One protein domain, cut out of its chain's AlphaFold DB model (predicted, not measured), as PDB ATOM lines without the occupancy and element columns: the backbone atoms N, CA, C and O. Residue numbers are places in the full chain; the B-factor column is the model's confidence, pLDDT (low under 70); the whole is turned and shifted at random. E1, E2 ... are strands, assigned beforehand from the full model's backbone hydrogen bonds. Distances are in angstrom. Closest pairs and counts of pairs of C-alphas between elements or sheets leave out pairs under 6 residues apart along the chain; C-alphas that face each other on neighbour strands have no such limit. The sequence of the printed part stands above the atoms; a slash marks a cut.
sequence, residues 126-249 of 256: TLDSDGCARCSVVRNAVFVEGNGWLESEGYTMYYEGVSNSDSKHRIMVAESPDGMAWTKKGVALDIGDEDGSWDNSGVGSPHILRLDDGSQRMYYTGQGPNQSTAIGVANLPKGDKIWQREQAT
ATOM      1  N   THR A 126     -51.448  87.447  18.141       97.06
ATOM      2  CA  THR A 126     -50.969  88.403  17.137       97.06
ATOM      3  C   THR A 126     -51.811  89.685  17.117       97.06
ATOM      4  O   THR A 126     -52.842  89.802  17.789       97.06
ATOM      5  N   LEU A 127     -51.369  90.660  16.318       97.88
ATOM      6  CA  LEU A 127     -52.030  91.957  16.161       97.88
ATOM      7  C   LEU A 127     -53.251  91.934  15.222       97.88
ATOM      8  O   LEU A 127     -53.855  92.980  15.008       97.88
ATOM      9  N   ASP A 128     -53.634  90.761  14.707       98.19
ATOM     10  CA  ASP A 128     -54.899  90.537  13.990       98.19
ATOM     11  C   ASP A 128     -55.836  89.535  14.691       98.19
ATOM     12  O   ASP A 128     -56.811  89.065  14.106       98.19
ATOM     13  N   SER A 129     -55.558  89.238  15.964       97.81
ATOM     14  CA  SER A 129     -56.241  88.220  16.774       97.81
ATOM     15  C   SER A 129     -57.753  88.400  16.977       97.81
ATOM     16  O   SER A 129     -58.389  87.464  17.455       97.81
ATOM     17  N   ASP A 130     -58.329  89.560  16.658       97.31
ATOM     18  CA  ASP A 130     -59.770  89.861  16.760       97.31
ATOM     19  C   ASP A 130     -60.454  90.062  15.391       97.31
ATOM     20  O   ASP A 130     -61.660  90.315  15.299       97.31
ATOM     21  N   GLY A 131     -59.712  89.966  14.287       98.06
ATOM     22  CA  GLY A 131     -60.305  90.107  12.963       98.06
ATOM     23  C   GLY A 131     -59.317  90.444  11.861       98.06
ATOM     24  O   GLY A 131     -58.378  91.212  12.063       98.06
ATOM     25  N   CYS A 132     -59.609  89.941  10.664       98.62
ATOM     26  CA  CYS A 132     -58.976  90.328   9.409       98.62
ATOM     27  C   CYS A 132     -60.055  90.813   8.428       98.62
ATOM     28  O   CYS A 132     -61.069  90.139   8.236       98.62
ATOM     29  N   ALA A 133     -59.872  91.980   7.813       98.31
ATOM     30  CA  ALA A 133     -60.836  92.548   6.869       98.31
ATOM     31  C   ALA A 133     -60.178  93.532   5.888       98.31
ATOM     32  O   ALA A 133     -59.005  93.860   6.023       98.31
ATOM     33  N   ARG A 134     -60.967  94.023   4.922       98.06
ATOM     34  CA  ARG A 134     -60.673  95.146   4.011       98.06
ATOM     35  C   ARG A 134     -59.242  95.124   3.482       98.06
ATOM     36  O   ARG A 134     -58.392  95.885   3.943       98.06
ATOM     37  N   CYS A 135     -58.984  94.224   2.543       98.50
ATOM     38  CA  CYS A 135     -57.676  94.108   1.925       98.50
ATOM     39  C   CYS A 135     -57.531  94.953   0.656       98.50
ATOM     40  O   CYS A 135     -58.514  95.355   0.041       98.50
ATOM     41  N   SER A 136     -56.275  95.171   0.278       98.62
ATOM     42  CA  SER A 136     -55.835  95.537  -1.062       98.62
ATOM     43  C   SER A 136     -54.733  94.562  -1.455       98.62
ATOM     44  O   SER A 136     -53.743  94.407  -0.729       98.62
ATOM     45  N   VAL A 137     -54.932  93.862  -2.567       98.50
ATOM     46  CA  VAL A 137     -53.992  92.878  -3.095       98.50
ATOM     47  C   VAL A 137     -53.323  93.439  -4.337       98.50
ATOM     48  O   VAL A 137     -53.959  93.967  -5.242       98.50
ATOM     49  N   VAL A 138     -52.005  93.294  -4.395       96.69
ATOM     50  CA  VAL A 138     -51.211  93.615  -5.579       96.69
ATOM     51  C   VAL A 138     -50.468  92.364  -6.026       96.69
ATOM     52  O   VAL A 138     -49.907  91.644  -5.200       96.69
ATOM     53  N   ARG A 139     -50.428  92.101  -7.338       95.62
ATOM     54  CA  ARG A 139     -49.417  91.184  -7.895       95.62
ATOM     55  C   ARG A 139     -48.042  91.725  -7.560       95.62
ATOM     56  O   ARG A 139     -47.895  92.938  -7.501       95.62
ATOM     57  N   ASN A 140     -47.038  90.893  -7.359       95.62
ATOM     58  CA  ASN A 140     -45.683  91.370  -7.132       95.62
ATOM     59  C   ASN A 140     -45.109  91.970  -8.423       95.62
ATOM     60  O   ASN A 140     -45.475  91.576  -9.524       95.62
ATOM     61  N   ALA A 141     -44.212  92.945  -8.302       95.00
ATOM     62  CA  ALA A 141     -43.485  93.486  -9.446       95.00
ATOM     63  C   ALA A 141     -42.147  94.074  -9.012       95.00
ATOM     64  O   ALA A 141     -41.960  94.468  -7.858       95.00
ATOM     65  N   VAL A 142     -41.243  94.194  -9.978       95.56
ATOM     66  CA  VAL A 142     -39.935  94.825  -9.831       95.56
ATOM     67  C   VAL A 142     -39.885  96.063 -10.715       95.56
ATOM     68  O   VAL A 142     -40.232  96.018 -11.894       95.56
ATOM     69  N   PHE A 143     -39.435  97.181 -10.151       97.06
ATOM     70  CA  PHE A 143     -39.227  98.401 -10.918       97.06
ATOM     71  C   PHE A 143     -37.872  98.386 -11.634       97.06
ATOM     72  O   PHE A 143     -36.823  98.232 -10.999       97.06
ATOM     73  N   VAL A 144     -37.892  98.612 -12.946       96.38
ATOM     74  CA  VAL A 144     -36.708  98.701 -13.805       96.38
ATOM     75  C   VAL A 144     -36.628 100.099 -14.415       96.38
ATOM     76  O   VAL A 144     -37.542 100.539 -15.111       96.38
ATOM     77  N   GLU A 145     -35.512 100.793 -14.175       94.94
ATOM     78  CA  GLU A 145     -35.260 102.128 -14.734       94.94
ATOM     79  C   GLU A 145     -35.412 102.119 -16.261       94.94
ATOM     80  O   GLU A 145     -34.795 101.304 -16.946       94.94
ATOM     81  N   GLY A 146     -36.238 103.022 -16.791       95.06
ATOM     82  CA  GLY A 146     -36.551 103.112 -18.223       95.06
ATOM     83  C   GLY A 146     -37.651 102.166 -18.722       95.06
ATOM     84  O   GLY A 146     -38.217 102.431 -19.780       95.06
ATOM     85  N   ASN A 147     -38.005 101.124 -17.962       95.06
ATOM     86  CA  ASN A 147     -39.050 100.156 -18.322       95.06
ATOM     87  C   ASN A 147     -40.292 100.237 -17.416       95.06
ATOM     88  O   ASN A 147     -41.342  99.719 -17.786       95.06
ATOM     89  N   GLY A 148     -40.184 100.872 -16.246       96.31
ATOM     90  CA  GLY A 148     -41.262 100.947 -15.264       96.31
ATOM     91  C   GLY A 148     -41.418  99.654 -14.459       96.31
ATOM     92  O   GLY A 148     -40.456  98.915 -14.240       96.31
ATOM     93  N   TRP A 149     -42.636  99.394 -13.981       96.50
ATOM     94  CA  TRP A 149     -42.962  98.196 -13.207       96.50
ATOM     95  C   TRP A 149     -43.143  96.976 -14.109       96.50
ATOM     96  O   TRP A 149     -43.995  96.973 -14.994       96.50
ATOM     97  N   LEU A 150     -42.370  95.926 -13.840       95.12
ATOM     98  CA  LEU A 150     -42.483  94.628 -14.497       95.12
ATOM     99  C   LEU A 150     -43.013  93.607 -13.498       95.12
ATOM    100  O   LEU A 150     -42.425  93.428 -12.431       95.12
ATOM    101  N   GLU A 151     -44.121  92.956 -13.836       91.44
ATOM    102  CA  GLU A 151     -44.744  91.933 -12.990       91.44
ATOM    103  C   GLU A 151     -43.760  90.805 -12.658       91.44
ATOM    104  O   GLU A 151     -42.922  90.415 -13.474       91.44
ATOM    105  N   SER A 152     -43.868  90.287 -11.442       92.56
ATOM    106  CA  SER A 152     -43.069  89.186 -10.913       92.56
ATOM    107  C   SER A 152     -43.975  88.180 -10.217       92.56
ATOM    108  O   SER A 152     -45.110  88.499  -9.882       92.56
ATOM    109  N   GLU A 153     -43.462  86.983  -9.948       92.25
ATOM    110  CA  GLU A 153     -44.251  85.934  -9.306       92.25
ATOM    111  C   GLU A 153     -44.794  86.319  -7.926       92.25
ATOM    112  O   GLU A 153     -44.103  86.902  -7.078       92.25
ATOM    113  N   GLY A 154     -46.049  85.935  -7.710       95.12
ATOM    114  CA  GLY A 154     -46.741  86.023  -6.437       95.12
ATOM    115  C   GLY A 154     -47.503  87.326  -6.231       95.12
ATOM    116  O   GLY A 154     -47.617  88.184  -7.104       95.12
ATOM    117  N   TYR A 155     -48.035  87.462  -5.024       97.75
ATOM    118  CA  TYR A 155     -48.939  88.516  -4.605       97.75
ATOM    119  C   TYR A 155     -48.578  88.987  -3.200       97.75
ATOM    120  O   TYR A 155     -48.101  88.216  -2.361       97.75
ATOM    121  N   THR A 156     -48.886  90.250  -2.930       98.25
ATOM    122  CA  THR A 156     -48.828  90.852  -1.601       98.25
ATOM    123  C   THR A 156     -50.212  91.383  -1.240       98.25
ATOM    124  O   THR A 156     -50.806  92.145  -2.001       98.25
ATOM    125  N   MET A 157     -50.725  90.987  -0.077       98.81
ATOM    126  CA  MET A 157     -51.978  91.472   0.493       98.81
ATOM    127  C   MET A 157     -51.661  92.399   1.654       98.81
ATOM    128  O   MET A 157     -50.999  91.993   2.608       98.81
ATOM    129  N   TYR A 158     -52.200  93.610   1.606       98.88
ATOM    130  CA  TYR A 158     -52.276  94.498   2.757       98.88
ATOM    131  C   TYR A 158     -53.697  94.450   3.299       98.88
ATOM    132  O   TYR A 158     -54.638  94.624   2.531       98.88
ATOM    133  N   TYR A 159     -53.874  94.195   4.591       98.88
ATOM    134  CA  TYR A 159     -55.198  93.994   5.181       98.88
ATOM    135  C   TYR A 159     -55.347  94.669   6.538       98.88
ATOM    136  O   TYR A 159     -54.373  94.899   7.243       98.88
ATOM    137  N   GLU A 160     -56.578  94.994   6.910       98.69
ATOM    138  CA  GLU A 160     -56.909  95.519   8.229       98.69
ATOM    139  C   GLU A 160     -56.952  94.372   9.249       98.69
ATOM    140  O   GLU A 160     -57.786  93.470   9.144       98.69
ATOM    141  N   GLY A 161     -56.046  94.406  10.224       98.62
ATOM    142  CA  GLY A 161     -56.005  93.508  11.375       98.62
ATOM    143  C   GLY A 161     -56.458  94.222  12.646       98.62
ATOM    144  O   GLY A 161     -56.131  95.393  12.844       98.62
ATOM    145  N   VAL A 162     -57.204  93.531  13.506       98.06
ATOM    146  CA  VAL A 162     -57.620  94.045  14.821       98.06
ATOM    147  C   VAL A 162     -57.024  93.177  15.915       98.06
ATOM    148  O   VAL A 162     -57.142  91.957  15.862       98.06
ATOM    149  N   SER A 163     -56.405  93.788  16.923       95.06
ATOM    150  CA  SER A 163     -55.837  93.044  18.050       95.06
ATOM    151  C   SER A 163     -56.802  92.962  19.229       95.06
ATOM    152  O   SER A 163     -57.343  93.976  19.668       95.06
ATOM    153  N   ASN A 164     -56.915  91.785  19.841       94.62
ATOM    154  CA  ASN A 164     -57.635  91.610  21.104       94.62
ATOM    155  C   ASN A 164     -56.948  92.288  22.304       94.62
ATOM    156  O   ASN A 164     -57.588  92.527  23.326       94.62
ATOM    157  N   SER A 165     -55.645  92.583  22.216       94.88
ATOM    158  CA  SER A 165     -54.885  93.144  23.344       94.88
ATOM    159  C   SER A 165     -55.127  94.636  23.572       94.88
ATOM    160  O   SER A 165     -55.057  95.094  24.712       94.88
ATOM    161  N   ASP A 166     -55.392  95.393  22.507       95.00
ATOM    162  CA  ASP A 166     -55.560  96.848  22.560       95.00
ATOM    163  C   ASP A 166     -56.746  97.374  21.739       95.00
ATOM    164  O   ASP A 166     -57.007  98.577  21.754       95.00
ATOM    165  N   SER A 167     -57.475  96.489  21.049       94.62
ATOM    166  CA  SER A 167     -58.609  96.816  20.175       94.62
ATOM    167  C   SER A 167     -58.271  97.808  19.057       94.62
ATOM    168  O   SER A 167     -59.170  98.437  18.497       94.62
ATOM    169  N   LYS A 168     -56.984  97.966  18.722       95.56
ATOM    170  CA  LYS A 168     -56.545  98.883  17.670       95.56
ATOM    171  C   LYS A 168     -56.467  98.174  16.329       95.56
ATOM    172  O   LYS A 168     -56.013  97.033  16.228       95.56
ATOM    173  N   HIS A 169     -56.876  98.908  15.303       97.50
ATOM    174  CA  HIS A 169     -56.761  98.499  13.913       97.50
ATOM    175  C   HIS A 169     -55.364  98.837  13.386       97.50
ATOM    176  O   HIS A 169     -54.861  99.939  13.627       97.50
ATOM    177  N   ARG A 170     -54.754  97.899  12.667       98.31
ATOM    178  CA  ARG A 170     -53.457  98.046  11.998       98.31
ATOM    179  C   ARG A 170     -53.554  97.555  10.568       98.31
ATOM    180  O   ARG A 170     -54.401  96.722  10.251       98.31
ATOM    181  N   ILE A 171     -52.648  98.022   9.718       98.81
ATOM    182  CA  ILE A 171     -52.491  97.441   8.389       98.81
ATOM    183  C   ILE A 171     -51.402  96.383   8.480       98.81
ATOM    184  O   ILE A 171     -50.240  96.668   8.767       98.81
ATOM    185  N   MET A 172     -51.813  95.149   8.253       98.81
ATOM    186  CA  MET A 172     -51.001  93.948   8.246       98.81
ATOM    187  C   MET A 172     -50.602  93.600   6.811       98.81
ATOM    188  O   MET A 172     -51.205  94.095   5.857       98.81
ATOM    189  N   VAL A 173     -49.602  92.735   6.649       98.75
ATOM    190  CA  VAL A 173     -49.163  92.235   5.342       98.75
ATOM    191  C   VAL A 173     -49.069  90.714   5.323       98.75
ATOM    192  O   VAL A 173     -48.614  90.091   6.284       98.75
ATOM    193  N   ALA A 174     -49.480  90.117   4.208       98.75
ATOM    194  CA  ALA A 174     -49.274  88.715   3.883       98.75
ATOM    195  C   ALA A 174     -48.759  88.568   2.443       98.75
ATOM    196  O   ALA A 174     -49.037  89.401   1.584       98.75
ATOM    197  N   GLU A 175     -48.021  87.493   2.181       98.56
ATOM    198  CA  GLU A 175     -47.490  87.154   0.855       98.56
ATOM    199  C   GLU A 175     -48.048  85.806   0.401       98.56
ATOM    200  O   GLU A 175     -48.225  84.903   1.222       98.56
ATOM    201  N   SER A 176     -48.283  85.657  -0.899       97.75
ATOM    202  CA  SER A 176     -48.757  84.409  -1.493       97.75
ATOM    203  C   SER A 176     -48.092  84.157  -2.849       97.75
ATOM    204  O   SER A 176     -48.032  85.078  -3.659       97.75
ATOM    205  N   PRO A 177     -47.587  82.945  -3.134       94.62
ATOM    206  CA  PRO A 177     -47.070  82.608  -4.460       94.62
ATOM    207  C   PRO A 177     -48.182  82.383  -5.499       94.62
ATOM    208  O   PRO A 177     -47.961  82.635  -6.678       94.62
ATOM    209  N   ASP A 178     -49.367  81.936  -5.078       91.69
ATOM    210  CA  ASP A 178     -50.469  81.501  -5.953       91.69
ATOM    211  C   ASP A 178     -51.736  82.372  -5.841       91.69
ATOM    212  O   ASP A 178     -52.659  82.246  -6.644       91.69
ATOM    213  N   GLY A 179     -51.773  83.282  -4.865       94.31
ATOM    214  CA  GLY A 179     -52.918  84.131  -4.540       94.31
ATOM    215  C   GLY A 179     -53.988  83.429  -3.694       94.31
ATOM    216  O   GLY A 179     -54.977  84.046  -3.315       94.31
ATOM    217  N   MET A 180     -53.811  82.157  -3.349       92.31
ATOM    218  CA  MET A 180     -54.805  81.352  -2.630       92.31
ATOM    219  C   MET A 180     -54.329  81.028  -1.214       92.31
ATOM    220  O   MET A 180     -55.075  81.219  -0.253       92.31
ATOM    221  N   ALA A 181     -53.067  80.620  -1.065       92.75
ATOM    222  CA  ALA A 181     -52.444  80.328   0.221       92.75
ATOM    223  C   ALA A 181     -51.565  81.498   0.684       92.75
ATOM    224  O   ALA A 181     -50.609  81.883   0.007       92.75
ATOM    225  N   TRP A 182     -51.861  82.058   1.858       98.25
ATOM    226  CA  TRP A 182     -51.233  83.288   2.348       98.25
ATOM    227  C   TRP A 182     -50.352  83.053   3.572       98.25
ATOM    228  O   TRP A 182     -50.749  82.415   4.543       98.25
ATOM    229  N   THR A 183     -49.151  83.633   3.556       98.56
ATOM    230  CA  THR A 183     -48.231  83.666   4.698       98.56
ATOM    231  C   THR A 183     -48.193  85.072   5.284       98.56
ATOM    232  O   THR A 183     -47.650  85.986   4.659       98.56
ATOM    233  N   LYS A 184     -48.718  85.252   6.500       98.69
ATOM    234  CA  LYS A 184     -48.653  86.528   7.231       98.69
ATOM    235  C   LYS A 184     -47.205  86.922   7.532       98.69
ATOM    236  O   LYS A 184     -46.386  86.083   7.905       98.69
ATOM    237  N   LYS A 185     -46.892  88.211   7.395       98.19
ATOM    238  CA  LYS A 185     -45.556  88.790   7.631       98.19
ATOM    239  C   LYS A 185     -45.530  89.825   8.757       98.19
ATOM    240  O   LYS A 185     -44.457  90.310   9.101       98.19
ATOM    241  N   GLY A 186     -46.681  90.122   9.360       97.44
ATOM    242  CA  GLY A 186     -46.810  91.052  10.481       97.44
ATOM    243  C   GLY A 186     -47.369  92.408  10.061       97.44
ATOM    244  O   GLY A 186     -48.204  92.489   9.161       97.44
ATOM    245  N   VAL A 187     -46.945  93.464  10.753       98.25
ATOM    246  CA  VAL A 187     -47.457  94.829  10.569       98.25
ATOM    247  C   VAL A 187     -46.753  95.506   9.394       98.25
ATOM    248  O   VAL A 187     -45.526  95.567   9.362       98.25
ATOM    249  N   ALA A 188     -47.526  96.044   8.451       98.38
ATOM    250  CA  ALA A 188     -47.033  96.935   7.402       98.38
ATOM    251  C   ALA A 188     -47.090  98.408   7.829       98.38
ATOM    252  O   ALA A 188     -46.147  99.153   7.572       98.38
ATOM    253  N   LEU A 189     -48.177  98.817   8.488       98.12
ATOM    254  CA  LEU A 189     -48.333 100.147   9.070       98.12
ATOM    255  C   LEU A 189     -49.028 100.018  10.431       98.12
ATOM    256  O   LEU A 189     -50.179  99.579  10.513       98.12
ATOM    257  N   ASP A 190     -48.308 100.380  11.492       97.31
ATOM    258  CA  ASP A 190     -48.874 100.496  12.842       97.31
ATOM    259  C   ASP A 190     -49.662 101.809  12.968       97.31
ATOM    260  O   ASP A 190     -49.657 102.619  12.047       97.31
ATOM    261  N   ILE A 191     -50.337 102.044  14.087       95.94
ATOM    262  CA  ILE A 191     -50.943 103.336  14.438       95.94
ATOM    263  C   ILE A 191     -49.899 104.458  14.585       95.94
ATOM    264  O   ILE A 191     -48.698 104.210  14.614       95.94
ATOM    265  N   GLY A 192     -50.349 105.715  14.636       93.81
ATOM    266  CA  GLY A 192     -49.455 106.847  14.894       93.81
ATOM    267  C   GLY A 192     -48.883 106.818  16.319       93.81
ATOM    268  O   GLY A 192     -49.649 106.743  17.281       93.81
ATOM    269  N   ASP A 193     -47.555 106.904  16.438       85.62
ATOM    270  CA  ASP A 193     -46.820 106.755  17.708       85.62
ATOM    271  C   ASP A 193     -46.706 108.054  18.525       85.62
ATOM    272  O   ASP A 193     -46.463 108.012  19.731       85.62
ATOM    273  N   GLU A 194     -46.858 109.222  17.892       80.12
ATOM    274  CA  GLU A 194     -46.713 110.510  18.575       80.12
ATOM    275  C   GLU A 194     -48.009 110.909  19.290       80.12
ATOM    276  O   GLU A 194     -49.111 110.758  18.744       80.12
ATOM    277  N   ASP A 195     -47.875 111.483  20.489       73.81
ATOM    278  CA  ASP A 195     -48.993 112.065  21.231       73.81
ATOM    279  C   ASP A 195     -49.715 113.109  20.366       73.81
ATOM    280  O   ASP A 195     -49.164 114.144  19.995       73.81
ATOM    281  N   GLY A 196     -50.982 112.832  20.052       73.81
ATOM    282  CA  GLY A 196     -51.801 113.689  19.196       73.81
ATOM    283  C   GLY A 196     -51.738 113.376  17.698       73.81
ATOM    284  O   GLY A 196     -52.369 114.107  16.932       73.81
ATOM    285  N   SER A 197     -51.064 112.297  17.271       89.94
ATOM    286  CA  SER A 197     -51.174 111.814  15.885       89.94
ATOM    287  C   SER A 197     -52.641 111.586  15.527       89.94
ATOM    288  O   SER A 197     -53.404 110.976  16.283       89.94
ATOM    289  N   TRP A 198     -53.051 112.084  14.362       92.62
ATOM    290  CA  TRP A 198     -54.451 112.065  13.931       92.62
ATOM    291  C   TRP A 198     -54.975 110.645  13.642       92.62
ATOM    292  O   TRP A 198     -56.188 110.462  13.586       92.62
ATOM    293  N   ASP A 199     -54.081 109.662  13.490       95.00
ATOM    294  CA  ASP A 199     -54.339 108.241  13.227       95.00
ATOM    295  C   ASP A 199     -53.868 107.307  14.372       95.00
ATOM    296  O   ASP A 199     -53.613 106.120  14.165       95.00
ATOM    297  N   ASN A 200     -53.737 107.820  15.604       94.44
ATOM    298  CA  ASN A 200     -53.221 107.065  16.764       94.44
ATOM    299  C   ASN A 200     -54.183 106.017  17.367       94.44
ATOM    300  O   ASN A 200     -53.814 105.275  18.288       94.44
ATOM    301  N   SER A 201     -55.435 105.987  16.907       94.69
ATOM    302  CA  SER A 201     -56.480 105.095  17.424       94.69
ATOM    303  C   SER A 201     -56.774 103.925  16.485       94.69
ATOM    304  O   SER A 201     -57.355 102.934  16.919       94.69
ATOM    305  N   GLY A 202     -56.317 103.990  15.235       96.56
ATOM    306  CA  GLY A 202     -56.430 102.893  14.283       96.56
ATOM    307  C   GLY A 202     -56.028 103.309  12.875       96.56
ATOM    308  O   GLY A 202     -56.224 104.457  12.481       96.56
ATOM    309  N   VAL A 203     -55.507 102.360  12.105       98.12
ATOM    310  CA  VAL A 203     -55.298 102.489  10.659       98.12
ATOM    311  C   VAL A 203     -55.883 101.272   9.946       98.12
ATOM    312  O   VAL A 203     -55.856 100.164  10.479       98.12
ATOM    313  N   GLY A 204     -56.440 101.461   8.753       98.12
ATOM    314  CA  GLY A 204     -57.095 100.381   8.014       98.12
ATOM    315  C   GLY A 204     -57.478 100.767   6.592       98.12
ATOM    316  O   GLY A 204     -57.150 101.859   6.124       98.12
ATOM    317  N   SER A 205     -58.200  99.871   5.915       97.88
ATOM    318  CA  SER A 205     -58.645 100.046   4.519       97.88
ATOM    319  C   SER A 205     -57.524 100.544   3.578       97.88
ATOM    320  O   SER A 205     -57.657 101.628   3.002       97.88
ATOM    321  N   PRO A 206     -56.393  99.814   3.478       98.44
ATOM    322  CA  PRO A 206     -55.268 100.205   2.635       98.44
ATOM    323  C   PRO A 206     -55.648 100.198   1.152       98.44
ATOM    324  O   PRO A 206     -56.435  99.367   0.711       98.44
ATOM    325  N   HIS A 207     -55.019 101.073   0.374       98.25
ATOM    326  CA  HIS A 207     -55.035 101.043  -1.084       98.25
ATOM    327  C   HIS A 207     -53.642 101.370  -1.618       98.25
ATOM    328  O   HIS A 207     -53.129 102.472  -1.396       98.25
ATOM    329  N   ILE A 208     -53.038 100.426  -2.336       97.94
ATOM    330  CA  ILE A 208     -51.660 100.539  -2.822       97.94
ATOM    331  C   ILE A 208     -51.621 101.101  -4.242       97.94
ATOM    332  O   ILE A 208     -52.380 100.696  -5.117       97.94
ATOM    333  N   LEU A 209     -50.697 102.025  -4.478       97.00
ATOM    334  CA  LEU A 209     -50.389 102.614  -5.771       97.00
ATOM    335  C   LEU A 209     -48.894 102.474  -6.048       97.00
ATOM    336  O   LEU A 209     -48.063 102.765  -5.195       97.00
ATOM    337  N   ARG A 210     -48.543 102.073  -7.263       96.75
ATOM    338  CA  ARG A 210     -47.168 102.072  -7.766       96.75
ATOM    339  C   ARG A 210     -46.847 103.407  -8.422       96.75
ATOM    340  O   ARG A 210     -47.665 103.903  -9.190       96.75
ATOM    341  N   LEU A 211     -45.678 103.968  -8.125       96.88
ATOM    342  CA  LEU A 211     -45.227 105.248  -8.668       96.88
ATOM    343  C   LEU A 211     -44.124 105.051  -9.717       96.88
ATOM    344  O   LEU A 211     -43.405 104.050  -9.707       96.88
ATOM    345  N   ASP A 212     -43.987 106.021 -10.621       96.06
ATOM    346  CA  ASP A 212     -43.052 105.970 -11.759       96.06
ATOM    347  C   ASP A 212     -41.574 106.117 -11.361       96.06
ATOM    348  O   ASP A 212     -40.692 105.950 -12.197       96.06
ATOM    349  N   ASP A 213     -41.287 106.407 -10.092       95.38
ATOM    350  CA  ASP A 213     -39.937 106.421  -9.514       95.38
ATOM    351  C   ASP A 213     -39.563 105.087  -8.831       95.38
ATOM    352  O   ASP A 213     -38.502 104.956  -8.215       95.38
ATOM    353  N   GLY A 214     -40.442 104.083  -8.926       96.75
ATOM    354  CA  GLY A 214     -40.267 102.767  -8.319       96.75
ATOM    355  C   GLY A 214     -40.600 102.694  -6.832       96.75
ATOM    356  O   GLY A 214     -40.417 101.633  -6.231       96.75
ATOM    357  N   SER A 215     -41.091 103.778  -6.234       97.25
ATOM    358  CA  SER A 215     -41.713 103.747  -4.913       97.25
ATOM    359  C   SER A 215     -43.176 103.295  -4.995       97.25
ATOM    360  O   SER A 215     -43.776 103.196  -6.072       97.25
ATOM    361  N   GLN A 216     -43.762 102.976  -3.846       97.94
ATOM    362  CA  GLN A 216     -45.193 102.712  -3.731       97.94
ATOM    363  C   GLN A 216     -45.818 103.682  -2.739       97.94
ATOM    364  O   GLN A 216     -45.173 104.138  -1.803       97.94
ATOM    365  N   ARG A 217     -47.105 103.957  -2.907       97.50
ATOM    366  CA  ARG A 217     -47.892 104.796  -2.017       97.50
ATOM    367  C   ARG A 217     -49.099 104.023  -1.508       97.50
ATOM    368  O   ARG A 217     -49.840 103.447  -2.292       97.50
ATOM    369  N   MET A 218     -49.312 104.037  -0.203       98.31
ATOM    370  CA  MET A 218     -50.490 103.496   0.457       98.31
ATOM    371  C   MET A 218     -51.376 104.659   0.878       98.31
ATOM    372  O   MET A 218     -50.976 105.472   1.709       98.31
ATOM    373  N   TYR A 219     -52.586 104.724   0.338       97.88
ATOM    374  CA  TYR A 219     -53.654 105.522   0.929       97.88
ATOM    375  C   TYR A 219     -54.370 104.668   1.969       97.88
ATOM    376  O   TYR A 219     -54.603 103.483   1.738       97.88
ATOM    377  N   TYR A 220     -54.691 105.244   3.121       98.12
ATOM    378  CA  TYR A 220     -55.297 104.494   4.218       98.12
ATOM    379  C   TYR A 220     -56.298 105.340   4.995       98.12
ATOM    380  O   TYR A 220     -56.211 106.566   5.016       98.12
ATOM    381  N   THR A 221     -57.245 104.691   5.666       97.56
ATOM    382  CA  THR A 221     -58.100 105.360   6.652       97.56
ATOM    383  C   THR A 221     -57.377 105.395   7.988       97.56
ATOM    384  O   THR A 221     -56.996 104.344   8.497       97.56
ATOM    385  N   GLY A 222     -57.207 106.580   8.571       96.69
ATOM    386  CA  GLY A 222     -56.728 106.743   9.944       96.69
ATOM    387  C   GLY A 222     -57.849 107.184  10.881       96.69
ATOM    388  O   GLY A 222     -58.745 107.935  10.486       96.69
ATOM    389  N   GLN A 223     -57.795 106.705  12.120       95.75
ATOM    390  CA  GLN A 223     -58.724 107.024  13.193       95.75
ATOM    391  C   GLN A 223     -58.004 107.762  14.323       95.75
ATOM    392  O   GLN A 223     -57.008 107.280  14.864       95.75
ATOM    393  N   GLY A 224     -58.557 108.907  14.713       93.00
ATOM    394  CA  GLY A 224     -58.051 109.726  15.812       93.00
ATOM    395  C   GLY A 224     -58.769 109.482  17.145       93.00
ATOM    396  O   GLY A 224     -59.769 108.757  17.197       93.00
ATOM    397  N   PRO A 225     -58.339 110.167  18.221       84.31
ATOM    398  CA  PRO A 225     -58.770 109.912  19.604       84.31
ATOM    399  C   PRO A 225     -60.261 110.172  19.892       84.31
ATOM    400  O   PRO A 225     -60.767 109.766  20.934       84.31
ATOM    401  N   ASN A 226     -60.994 110.800  18.965       86.12
ATOM    402  CA  ASN A 226     -62.438 111.057  19.065       86.12
ATOM    403  C   ASN A 226     -63.247 110.307  17.994       86.12
ATOM    404  O   ASN A 226     -64.305 110.777  17.578       86.12
ATOM    405  N   GLN A 227     -62.731 109.176  17.498       84.88
ATOM    406  CA  GLN A 227     -63.306 108.415  16.377       84.88
ATOM    407  C   GLN A 227     -63.416 109.222  15.070       84.88
ATOM    408  O   GLN A 227     -64.129 108.826  14.148       84.88
ATOM    409  N   SER A 228     -62.706 110.350  14.972       92.25
ATOM    410  CA  SER A 228     -62.560 111.086  13.719       92.25
ATOM    411  C   SER A 228     -61.849 110.203  12.707       92.25
ATOM    412  O   SER A 228     -60.855 109.570  13.055       92.25
ATOM    413  N   THR A 229     -62.333 110.190  11.470       94.44
ATOM    414  CA  THR A 229     -61.695 109.472  10.367       94.44
ATOM    415  C   THR A 229     -61.198 110.458   9.322       94.44
ATOM    416  O   THR A 229     -61.855 111.462   9.039       94.44
ATOM    417  N   ALA A 230     -60.024 110.183   8.770       94.38
ATOM    418  CA  ALA A 230     -59.465 110.909   7.636       94.38
ATOM    419  C   ALA A 230     -58.650 109.951   6.759       94.38
ATOM    420  O   ALA A 230     -58.351 108.826   7.165       94.38
ATOM    421  N   ILE A 231     -58.315 110.394   5.547       95.12
ATOM    422  CA  ILE A 231     -57.451 109.639   4.641       95.12
ATOM    423  C   ILE A 231     -56.012 110.109   4.818       95.12
ATOM    424  O   ILE A 231     -55.716 111.296   4.688       95.12
ATOM    425  N   GLY A 232     -55.142 109.154   5.118       95.19
ATOM    426  CA  GLY A 232     -53.705 109.318   5.213       95.19
ATOM    427  C   GLY A 232     -52.999 108.773   3.985       95.19
ATOM    428  O   GLY A 232     -53.594 108.106   3.133       95.19
ATOM    429  N   VAL A 233     -51.706 109.058   3.919       95.94
ATOM    430  CA  VAL A 233     -50.814 108.558   2.883       95.94
ATOM    431  C   VAL A 233     -49.500 108.105   3.514       95.94
ATOM    432  O   VAL A 233     -48.979 108.754   4.421       95.94
ATOM    433  N   ALA A 234     -48.973 106.978   3.056       97.25
ATOM    434  CA  ALA A 234     -47.642 106.498   3.388       97.25
ATOM    435  C   ALA A 234     -46.893 106.119   2.107       97.25
ATOM    436  O   ALA A 234     -47.493 105.630   1.155       97.25
ATOM    437  N   ASN A 235     -45.585 106.330   2.093       97.31
ATOM    438  CA  ASN A 235     -44.684 105.982   1.007       97.31
ATOM    439  C   ASN A 235     -43.814 104.786   1.398       97.31
ATOM    440  O   ASN A 235     -43.320 104.707   2.521       97.31
ATOM    441  N   LEU A 236     -43.609 103.877   0.457       97.62
ATOM    442  CA  LEU A 236     -42.628 102.809   0.521       97.62
ATOM    443  C   LEU A 236     -41.548 103.128  -0.517       97.62
ATOM    444  O   LEU A 236     -41.781 102.925  -1.715       97.62
ATOM    445  N   PRO A 237     -40.379 103.639  -0.094       96.75
ATOM    446  CA  PRO A 237     -39.291 103.938  -1.012       96.75
ATOM    447  C   PRO A 237     -38.866 102.711  -1.825       96.75
ATOM    448  O   PRO A 237     -38.928 101.571  -1.356       96.75
ATOM    449  N   LYS A 238     -38.379 102.945  -3.047       94.62
ATOM    450  CA  LYS A 238     -37.874 101.886  -3.926       94.62
ATOM    451  C   LYS A 238     -36.816 101.034  -3.213       94.62
ATOM    452  O   LYS A 238     -35.764 101.536  -2.824       94.62
ATOM    453  N   GLY A 239     -37.072  99.728  -3.114       89.94
ATOM    454  CA  GLY A 239     -36.158  98.751  -2.507       89.94
ATOM    455  C   GLY A 239     -36.220  98.661  -0.978       89.94
ATOM    456  O   GLY A 239     -35.486  97.861  -0.400       89.94
ATOM    457  N   ASP A 240     -37.085  99.443  -0.333       93.88
ATOM    458  CA  ASP A 240     -37.325  99.379   1.107       93.88
ATOM    459  C   ASP A 240     -38.456  98.384   1.442       93.88
ATOM    460  O   ASP A 240     -39.138  97.853   0.561       93.88
ATOM    461  N   LYS A 241     -38.650  98.110   2.733       91.12
ATOM    462  CA  LYS A 241     -39.731  97.263   3.272       91.12
ATOM    463  C   LYS A 241     -40.582  97.970   4.325       91.12
ATOM    464  O   LYS A 241     -41.513  97.369   4.854       91.12
ATOM    465  N   ILE A 242     -40.245  99.215   4.652       95.50
ATOM    466  CA  ILE A 242     -40.879  99.981   5.723       95.50
ATOM    467  C   ILE A 242     -41.693 101.122   5.116       95.50
ATOM    468  O   ILE A 242     -41.156 101.974   4.408       95.50
ATOM    469  N   TRP A 243     -42.988 101.149   5.429       97.56
ATOM    470  CA  TRP A 243     -43.869 102.255   5.076       97.56
ATOM    471  C   TRP A 243     -43.583 103.478   5.950       97.56
ATOM    472  O   TRP A 243     -43.490 103.384   7.174       97.56
ATOM    473  N   GLN A 244     -43.484 104.641   5.316       95.56
ATOM    474  CA  GLN A 244     -43.211 105.924   5.953       95.56
ATOM    475  C   GLN A 244     -44.408 106.846   5.740       95.56
ATOM    476  O   GLN A 244     -44.769 107.131   4.602       95.56
ATOM    477  N   ARG A 245     -45.040 107.320   6.817       94.81
ATOM    478  CA  ARG A 245     -46.146 108.288   6.719       94.81
ATOM    479  C   ARG A 245     -45.690 109.552   5.992       94.81
ATOM    480  O   ARG A 245     -44.654 110.118   6.331       94.81
ATOM    481  N   GLU A 246     -46.489 110.021   5.040       90.50
ATOM    482  CA  GLU A 246     -46.270 111.294   4.352       90.50
ATOM    483  C   GLU A 246     -47.232 112.363   4.893       90.50
ATOM    484  O   GLU A 246     -48.387 112.086   5.223       90.50
ATOM    485  N   GLN A 247     -46.781 113.619   4.934       82.12
ATOM    486  CA  GLN A 247     -47.694 114.751   5.082       82.12
ATOM    487  C   GLN A 247     -48.195 115.179   3.703       82.12
ATOM    488  O   GLN A 247     -47.461 115.780   2.919       82.12
ATOM    489  N   ALA A 248     -49.462 114.894   3.407       71.19
ATOM    490  CA  ALA A 248     -50.109 115.418   2.212       71.19
ATOM    491  C   ALA A 248     -50.453 116.903   2.399       71.19
ATOM    492  O   ALA A 248     -51.165 117.277   3.331       71.19
ATOM    493  N   THR A 249     -49.997 117.749   1.476       72.19
ATOM    494  CA  THR A 249     -50.512 119.118   1.353       72.19
ATOM    495  C   THR A 249     -51.696 119.100   0.394       72.19
ATOM    496  O   THR A 249     -51.558 118.677  -0.751       72.19
TER     497      THR A 249
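This is residues 126 to 249 of the 256 residues of a protein of Craspedostauros australis (UniProt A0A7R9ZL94). Two strongly twisted four-strand sheets make a flat sandwich, E1 E2 E3 E4 on one side and E5 E6 E7 E8 on the other, only partly face to face and closest where the edge strand E5 comes against E1, E2 and E3. Each sheet is a meander, each strand the antiparallel neighbour of the one before, and a long link, residues 190 to 201, joins the two. The printed part has 124 residues with eight named strands, E1 to E8 in chain order, and no named helix; the class is all strand. It is compact, with a radius of gyration of the C-alphas of 14.8 A, and spans 45 by 37 by 18 A.

E1, residues 131 to 144, begins at C-alpha 131 (-60.305, 90.107, 12.963), is 36.7 A long and bends by 63 degrees at residue 134. E2, residues 148 to 162, is 34.9 A long and bends by 88 degrees at residue 152. E3 is residues 169 to 176, 22.4 A, and E4 residues 183 to 189, 17.1 A. E5, residues 202 to 210, begins at C-alpha 202 (-56.430, 102.893, 14.283), is 23.9 A long and bends by 61 degrees at residue 205. E6 is residues 216 to 223, 22.1 A, and E7 residues 229 to 236, 22.5 A. E8, residues 244 to 246, is 6.4 A long and ends at C-alpha 246 (-46.270, 111.294, 4.352).

E1 and E2 form a hairpin, antiparallel at 162 degrees, with N 138 and O 156 2.9 A apart. E2 and E3, a hairpin at 139 degrees, have N 159 and O 172 3.0 A apart. E3 and E4, a hairpin at 142 degrees, have N 173 and O 186 2.9 A apart. In the second sheet the hairpin E5 and E6 has N 207 and O 219 2.8 A apart, the hairpin E6 and E7 has N 218 and O 234 2.8 A apart, and the hairpin E7 and E8 has N 235 and O 244 2.8 A apart. Between the sheets, the closest C-alphas of E1 and E5 are those of Arg 134 and Ser 205, 5.3 A. For E2 and E5 they are Glu 160 and Gly 204, 4.9 A, and for E3 and E5 His 169 and Gly 202, 4.4 A. E3 and E6 are near each other, with 5 pairs of C-alphas within 10 A. E1 and E7 are apart, and E4 and E8 are only just apart, the closest C-alphas 8.3 A.

The two C-alphas farthest apart, those of Gly 146 and Ser 165, are 46.5 A apart. The printed part has no cut. The link E4 to E5 is long, with 12 residues. The mean pLDDT of the printed part is 94.9, and no printed residue is under 70.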